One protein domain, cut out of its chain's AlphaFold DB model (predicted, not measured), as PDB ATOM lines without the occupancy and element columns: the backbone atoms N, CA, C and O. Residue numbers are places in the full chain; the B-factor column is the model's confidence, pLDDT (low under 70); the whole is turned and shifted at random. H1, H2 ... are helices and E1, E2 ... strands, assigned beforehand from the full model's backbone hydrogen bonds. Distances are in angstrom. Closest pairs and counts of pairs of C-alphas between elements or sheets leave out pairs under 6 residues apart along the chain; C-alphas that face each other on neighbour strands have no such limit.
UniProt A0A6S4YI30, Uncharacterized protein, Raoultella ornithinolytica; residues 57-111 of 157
ATOM      1  N   PRO A  57     -41.693  38.316   5.613       86.00
ATOM      2  CA  PRO A  57     -41.353  36.953   6.019       86.00
ATOM      3  C   PRO A  57     -40.786  36.886   7.440       86.00
ATOM      4  O   PRO A  57     -40.176  37.839   7.934       86.00
ATOM      5  N   GLU A  58     -40.950  35.743   8.105       85.00
ATOM      6  CA  GLU A  58     -40.349  35.508   9.421       85.00
ATOM      7  C   GLU A  58     -38.814  35.615   9.358       85.00
ATOM      8  O   GLU A  58     -38.184  35.238   8.374       85.00
ATOM      9  N   GLY A  59     -38.200  36.196  10.392       85.00
ATOM     10  CA  GLY A  59     -36.747  36.401  10.446       85.00
ATOM     11  C   GLY A  59     -36.212  37.548   9.580       85.00
ATOM     12  O   GLY A  59     -35.046  37.913   9.726       85.00
ATOM     13  N   VAL A  60     -37.045  38.168   8.735       88.69
ATOM     14  CA  VAL A  60     -36.675  39.359   7.958       88.69
ATOM     15  C   VAL A  60     -36.987  40.628   8.752       88.69
ATOM     16  O   VAL A  60     -38.060  40.769   9.360       88.69
ATOM     17  N   ASP A  61     -36.042  41.569   8.746       93.38
ATOM     18  CA  ASP A  61     -36.245  42.898   9.314       93.38
ATOM     19  C   ASP A  61     -37.316  43.660   8.515       93.38
ATOM     20  O   ASP A  61     -37.230  43.812   7.294       93.38
ATOM     21  N   LEU A  62     -38.349  44.141   9.216       92.88
ATOM     22  CA  LEU A  62     -39.489  44.806   8.580       92.88
ATOM     23  C   LEU A  62     -39.060  46.075   7.835       92.88
ATOM     24  O   LEU A  62     -39.632  46.403   6.797       92.88
ATOM     25  N   GLN A  63     -38.070  46.804   8.350       95.06
ATOM     26  CA  GLN A  63     -37.615  48.033   7.720       95.06
ATOM     27  C   GLN A  63     -36.912  47.738   6.395       95.06
ATOM     28  O   GLN A  63     -37.162  48.435   5.410       95.06
ATOM     29  N   ASP A  64     -36.076  46.706   6.355       94.31
ATOM     30  CA  ASP A  64     -35.388  46.290   5.134       94.31
ATOM     31  C   ASP A  64     -36.355  45.721   4.091       94.31
ATOM     32  O   ASP A  64     -36.268  46.106   2.922       94.31
ATOM     33  N   HIS A  65     -37.349  44.926   4.506       94.00
ATOM     34  CA  HIS A  65     -38.424  44.455   3.617       94.00
ATOM     35  C   HIS A  65     -39.182  45.620   2.969       94.00
ATOM     36  O   HIS A  65     -39.344  45.681   1.750       94.00
ATOM     37  N   LEU A  66     -39.583  46.613   3.770       95.12
ATOM     38  CA  LEU A  66     -40.282  47.799   3.268       95.12
ATOM     39  C   LEU A  66     -39.406  48.649   2.339       95.12
ATOM     40  O   LEU A  66     -39.908  49.190   1.351       95.12
ATOM     41  N   ARG A  67     -38.101  48.767   2.619       96.25
ATOM     42  CA  ARG A  67     -37.152  49.437   1.715       96.25
ATOM     43  C   ARG A  67     -37.042  48.707   0.381       96.25
ATOM     44  O   ARG A  67     -37.024  49.373  -0.652       96.25
ATOM     45  N   GLN A  68     -36.996  47.376   0.397       95.00
ATOM     46  CA  GLN A  68     -36.920  46.566  -0.815       95.00
ATOM     47  C   GLN A  68     -38.182  46.738  -1.675       95.00
ATOM     48  O   GLN A  68     -38.074  47.098  -2.845       95.00
ATOM     49  N   LEU A  69     -39.375  46.627  -1.079       95.75
ATOM     50  CA  LEU A  69     -40.645  46.883  -1.775       95.75
ATOM     51  C   LEU A  69     -40.735  48.312  -2.329       95.75
ATOM     52  O   LEU A  69     -41.251  48.539  -3.425       95.75
ATOM     53  N   ALA A  70     -40.241  49.308  -1.590       96.44
ATOM     54  CA  ALA A  70     -40.197  50.682  -2.079       96.44
ATOM     55  C   ALA A  70     -39.256  50.824  -3.288       96.44
ATOM     56  O   ALA A  70     -39.601  51.518  -4.246       96.44
ATOM     57  N   ALA A  71     -38.099  50.156  -3.267       95.88
ATOM     58  CA  ALA A  71     -37.155  50.148  -4.380       95.88
ATOM     59  C   ALA A  71     -37.753  49.487  -5.633       95.88
ATOM     60  O   ALA A  71     -37.677  50.076  -6.711       95.88
ATOM     61  N   GLU A  72     -38.420  48.340  -5.486       96.44
ATOM     62  CA  GLU A  72     -39.144  47.661  -6.574       96.44
ATOM     63  C   GLU A  72     -40.211  48.571  -7.186       96.44
ATOM     64  O   GLU A  72     -40.244  48.774  -8.398       96.44
ATOM     65  N   ASN A  73     -41.018  49.234  -6.355       95.50
ATOM     66  CA  ASN A  73     -42.033  50.179  -6.823       95.50
ATOM     67  C   ASN A  73     -41.442  51.376  -7.584       95.50
ATOM     68  O   ASN A  73     -42.043  51.860  -8.547       95.50
ATOM     69  N   VAL A  74     -40.284  51.889  -7.158       95.19
ATOM     70  CA  VAL A  74     -39.576  52.959  -7.877       95.19
ATOM     71  C   VAL A  74     -39.037  52.444  -9.213       95.19
ATOM     72  O   VAL A  74     -39.187  53.134 -10.223       95.19
ATOM     73  N   GLY A  75     -38.465  51.237  -9.236       92.00
ATOM     74  CA  GLY A  75     -37.983  50.573 -10.447       92.00
ATOM     75  C   GLY A  75     -39.093  50.361 -11.474       92.00
ATOM     76  O   GLY A  75     -38.964  50.808 -12.611       92.00
ATOM     77  N   LEU A  76     -40.224  49.792 -11.053       92.38
ATOM     78  CA  LEU A  76     -41.403  49.584 -11.898       92.38
ATOM     79  C   LEU A  76     -41.977  50.904 -12.424       92.38
ATOM     80  O   LEU A  76     -42.292  51.013 -13.606       92.38
ATOM     81  N   LYS A  77     -42.078  51.942 -11.583       92.94
ATOM     82  CA  LYS A  77     -42.535  53.267 -12.039       92.94
ATOM     83  C   LYS A  77     -41.615  53.857 -13.096       92.94
ATOM     84  O   LYS A  77     -42.110  54.425 -14.064       92.94
ATOM     85  N   LYS A  78     -40.299  53.733 -12.908       90.56
ATOM     86  CA  LYS A  78     -39.321  54.177 -13.899       90.56
ATOM     87  C   LYS A  78     -39.500  53.393 -15.197       90.56
ATOM     88  O   LYS A  78     -39.693  54.020 -16.227       90.56
ATOM     89  N   PHE A  79     -39.559  52.065 -15.122       89.19
ATOM     90  CA  PHE A  79     -39.790  51.201 -16.278       89.19
ATOM     91  C   PHE A  79     -41.050  51.607 -17.055       89.19
ATOM     92  O   PHE A  79     -40.989  51.830 -18.256       89.19
ATOM     93  N   ILE A  80     -42.174  51.837 -16.373       85.88
ATOM     94  CA  ILE A  80     -43.415  52.306 -17.010       85.88
ATOM     95  C   ILE A  80     -43.239  53.673 -17.692       85.88
ATOM     96  O   ILE A  80     -43.831  53.925 -18.735       85.88
ATOM     97  N   GLN A  81     -42.445  54.577 -17.124       84.19
ATOM     98  CA  GLN A  81     -42.264  55.918 -17.682       84.19
ATOM     99  C   GLN A  81     -41.301  55.958 -18.866       84.19
ATOM    100  O   GLN A  81     -41.499  56.773 -19.767       84.19
ATOM    101  N   THR A  82     -40.250  55.143 -18.840       81.44
ATOM    102  CA  THR A  82     -39.130  55.265 -19.780       81.44
ATOM    103  C   THR A  82     -38.984  54.085 -20.725       81.44
ATOM    104  O   THR A  82     -38.572  54.294 -21.860       81.44
ATOM    105  N   ASP A  83     -39.348  52.879 -20.289       75.06
ATOM    106  CA  ASP A  83     -38.866  51.638 -20.902       75.06
ATOM    107  C   ASP A  83     -39.985  50.635 -21.250       75.06
ATOM    108  O   ASP A  83     -39.710  49.629 -21.894       75.06
ATOM    109  N   CYS A  84     -41.255  50.891 -20.893       78.00
ATOM    110  CA  CYS A  84     -42.360  49.951 -21.155       78.00
ATOM    111  C   CYS A  84     -42.776  49.843 -22.632       78.00
ATOM    112  O   CYS A  84     -43.637  49.031 -22.978       78.00
ATOM    113  N   PHE A  85     -42.142  50.631 -23.503       76.81
ATOM    114  CA  PHE A  85     -42.252  50.510 -24.947       76.81
ATOM    115  C   PHE A  85     -40.863  50.382 -25.567       76.81
ATOM    116  O   PHE A  85     -40.010  51.247 -25.370       76.81
ATOM    117  N   VAL A  86     -40.658  49.352 -26.386       67.31
ATOM    118  CA  VAL A  86     -39.430  49.201 -27.177       67.31
ATOM    119  C   VAL A  86     -39.696  49.722 -28.585       67.31
ATOM    120  O   VAL A  86     -40.666  49.328 -29.232       67.31
ATOM    121  N   GLY A  87     -38.850  50.631 -29.066       69.25
ATOM    122  CA  GLY A  87     -38.883  51.075 -30.457       69.25
ATOM    123  C   GLY A  87     -38.271  50.013 -31.368       69.25
ATOM    124  O   GLY A  87     -37.057  49.827 -31.364       69.25
ATOM    125  N   HIS A  88     -39.090  49.322 -32.154       63.19
ATOM    126  CA  HIS A  88     -38.619  48.482 -33.251       63.19
ATOM    127  C   HIS A  88     -38.403  49.340 -34.498       63.19
ATOM    128  O   HIS A  88     -39.330  50.007 -34.962       63.19
ATOM    129  N   ILE A  89     -37.179  49.314 -35.028       66.25
ATOM    130  CA  ILE A  89     -36.841  49.916 -36.319       66.25
ATOM    131  C   ILE A  89     -37.140  48.864 -37.386       66.25
ATOM    132  O   ILE A  89     -36.398  47.892 -37.537       66.25
ATOM    133  N   GLU A  90     -38.252  49.027 -38.096       61.06
ATOM    134  CA  GLU A  90     -38.559  48.222 -39.278       61.06
ATOM    135  C   GLU A  90     -38.134  49.021 -40.520       61.06
ATOM    136  O   GLU A  90     -38.590  50.155 -40.686       61.06
ATOM    137  N   PRO A  91     -37.270  48.482 -41.403       60.50
ATOM    138  CA  PRO A  91     -37.019  49.121 -42.686       60.50
ATOM    139  C   PRO A  91     -38.308  49.060 -43.515       60.50
ATOM    140  O   PRO A  91     -38.751  47.975 -43.903       60.50
ATOM    141  N   GLU A  92     -38.933  50.210 -43.782       58.03
ATOM    142  CA  GLU A  92     -40.068  50.255 -44.697       58.03
ATOM    143  C   GLU A  92     -39.588  49.915 -46.115       58.03
ATOM    144  O   GLU A  92     -38.740  50.570 -46.709       58.03
ATOM    145  N   ILE A  93     -40.166  48.863 -46.690       57.84
ATOM    146  CA  ILE A  93     -39.863  48.361 -48.040       57.84
ATOM    147  C   ILE A  93     -40.313  49.303 -49.179       57.84
ATOM    148  O   ILE A  93     -40.214  48.917 -50.344       57.84
ATOM    149  N   PHE A  94     -40.835  50.504 -48.882       56.81
ATOM    150  CA  PHE A  94     -41.516  51.345 -49.880       56.81
ATOM    151  C   PHE A  94     -41.149  52.837 -49.875       56.81
ATOM    152  O   PHE A  94     -41.185  53.466 -50.932       56.81
ATOM    153  N   TYR A  95     -40.750  53.394 -48.736       57.03
ATOM    154  CA  TYR A  95     -40.193  54.739 -48.617       57.03
ATOM    155  C   TYR A  95     -38.929  54.583 -47.773       57.03
ATOM    156  O   TYR A  95     -38.976  53.891 -46.766       57.03
ATOM    157  N   GLU A  96     -37.788  55.126 -48.196       58.62
ATOM    158  CA  GLU A  96     -36.483  54.981 -47.521       58.62
ATOM    159  C   GLU A  96     -36.421  55.719 -46.156       58.62
ATOM    160  O   GLU A  96     -35.439  56.390 -45.846       58.62
ATOM    161  N   GLU A  97     -37.475  55.644 -45.341       59.16
ATOM    162  CA  GLU A  97     -37.581  56.232 -44.008       59.16
ATOM    163  C   GLU A  97     -37.660  55.124 -42.947       59.16
ATOM    164  O   GLU A  97     -38.435  54.173 -43.047       59.16
ATOM    165  N   GLU A  98     -36.832  55.245 -41.909       61.00
ATOM    166  CA  GLU A  98     -36.907  54.386 -40.729       61.00
ATOM    167  C   GLU A  98     -38.108  54.807 -39.873       61.00
ATOM    168  O   GLU A  98     -38.141  55.916 -39.332       61.00
ATOM    169  N   VAL A  99     -39.095  53.920 -39.721       63.34
ATOM    170  CA  VAL A  99     -40.248  54.152 -38.844       63.34
ATOM    171  C   VAL A  99     -40.068  53.363 -37.551       63.34
ATOM    172  O   VAL A  99     -40.006  52.134 -37.551       63.34
ATOM    173  N   THR A 100     -40.023  54.073 -36.423       70.19
ATOM    174  CA  THR A 100     -40.000  53.456 -35.091       70.19
ATOM    175  C   THR A 100     -41.411  53.040 -34.685       70.19
ATOM    176  O   THR A 100     -42.255  53.892 -34.390       70.19
ATOM    177  N   ARG A 101     -41.678  51.730 -34.609       71.19
ATOM    178  CA  ARG A 101     -42.912  51.200 -34.007       71.19
ATOM    179  C   ARG A 101     -42.669  50.876 -32.536       71.19
ATOM    180  O   ARG A 101     -41.818  50.057 -32.215       71.19
ATOM    181  N   TYR A 102     -43.455  51.480 -31.651       72.69
ATOM    182  CA  TYR A 102     -43.463  51.127 -30.232       72.69
ATOM    183  C   TYR A 102     -44.230  49.815 -30.019       72.69
ATOM    184  O   TYR A 102     -45.408  49.724 -30.371       72.69
ATOM    185  N   VAL A 103     -43.563  48.805 -29.460       71.25
ATOM    186  CA  VAL A 103     -44.153  47.516 -29.055       71.25
ATOM    187  C   VAL A 103     -44.078  47.341 -27.536       71.25
ATOM    188  O   VAL A 103     -43.298  48.033 -26.883       71.25
ATOM    189  N   SER A 104     -44.890  46.433 -26.980       74.50
ATOM    190  CA  SER A 104     -44.852  46.108 -25.545       74.50
ATOM    191  C   SER A 104     -43.463  45.622 -25.136       74.50
ATOM    192  O   SER A 104     -42.866  44.817 -25.854       74.50
ATOM    193  N   ALA A 105     -42.958  46.083 -23.994       78.12
ATOM    194  CA  ALA A 105     -41.680  45.651 -23.426       78.12
ATOM    195  C   ALA A 105     -41.791  44.354 -22.597       78.12
ATOM    196  O   ALA A 105     -41.072  44.189 -21.611       78.12
ATOM    197  N   ASP A 106     -42.690  43.448 -22.986       78.06
ATOM    198  CA  ASP A 106     -42.914  42.181 -22.285       78.06
ATOM    199  C   ASP A 106     -41.597  41.386 -22.202       78.06
ATOM    200  O   ASP A 106     -40.923  41.171 -23.216       78.06
ATOM    201  N   GLY A 107     -41.220  40.948 -21.001       80.25
ATOM    202  CA  GLY A 107     -39.967  40.234 -20.730       80.25
ATOM    203  C   GLY A 107     -38.751  41.123 -20.438       80.25
ATOM    204  O   GLY A 107     -37.659  40.593 -20.230       80.25
ATOM    205  N   TYR A 108     -38.913  42.449 -20.425       82.56
ATOM    206  CA  TYR A 108     -37.890  43.411 -19.987       82.56
ATOM    207  C   TYR A 108     -38.223  44.043 -18.628       82.56
ATOM    208  O   TYR A 108     -37.586  45.023 -18.231       82.56
ATOM    209  N   GLU A 109     -39.228  43.521 -17.923       86.69
ATOM    210  CA  GLU A 109     -39.644  44.052 -16.633       86.69
ATOM    211  C   GLU A 109     -38.511  43.928 -15.598       86.69
ATOM    212  O   GLU A 109     -37.790  42.927 -15.569       86.69
ATOM    213  N   PRO A 110     -38.342  44.927 -14.715       89.69
ATOM    214  CA  PRO A 110     -37.446  44.804 -13.574       89.69
ATOM    215  C   PRO A 110     -37.841  43.619 -12.688       89.69
ATOM    216  O   PRO A 110     -39.023  43.410 -12.425       89.69
ATOM    217  N   GLU A 111     -36.846  42.903 -12.167       90.81
ATOM    218  CA  GLU A 111     -37.068  41.842 -11.181       90.81
ATOM    219  C   GLU A 111     -37.689  42.403  -9.889       90.81
ATOM    220  O   GLU A 111     -37.339  43.501  -9.437       90.81
TER     221      GLU A 111
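What this domain is: This is residues 57 to 111 of the 157 residues of an uncharacterized protein of Raoultella ornithinolytica (UniProt A0A6S4YI30). What is the shape? A long helix, H1, leads end to end into a thin antiparallel hairpin, E1 and E2; residues 105 to 111 fold back toward the helix. How large? The 55 printed residues, mixed in class, include H1, E1 and E2 in order. The whole is extended, with a radius of gyration of the C-alphas of 18.5 A, spanning 62 by 16 by 9 A.

Where its parts are: Where is the helix? H1, residues 62 to 82, begins at C-alpha 62 (-39.489, 44.806, 8.580) and is 30.2 A long. And the strands? E1 is residues 85 to 91, 18.5 A; E2, residues 98 to 104, 19.0 A, ends at C-alpha 104 (-44.852, 46.108, -25.545).

How they stand to each other: Is H1's backbone well formed? Every O i to N i+4 pair is within hydrogen-bond range. What follows H1? A tight link leads to E1; H1 and E2 are apart. How do E1 and E2 pair? They are a hairpin, antiparallel at 145 degrees, with N 88 and O 101 at 2.8 A.

The domain as a whole: How far apart are the extremes? The farthest C-alphas, Gly 59 and Phe 94, are 62.3 A apart. Where is confidence low? Residues 86 to 99 are under 70; the printed part has no cut.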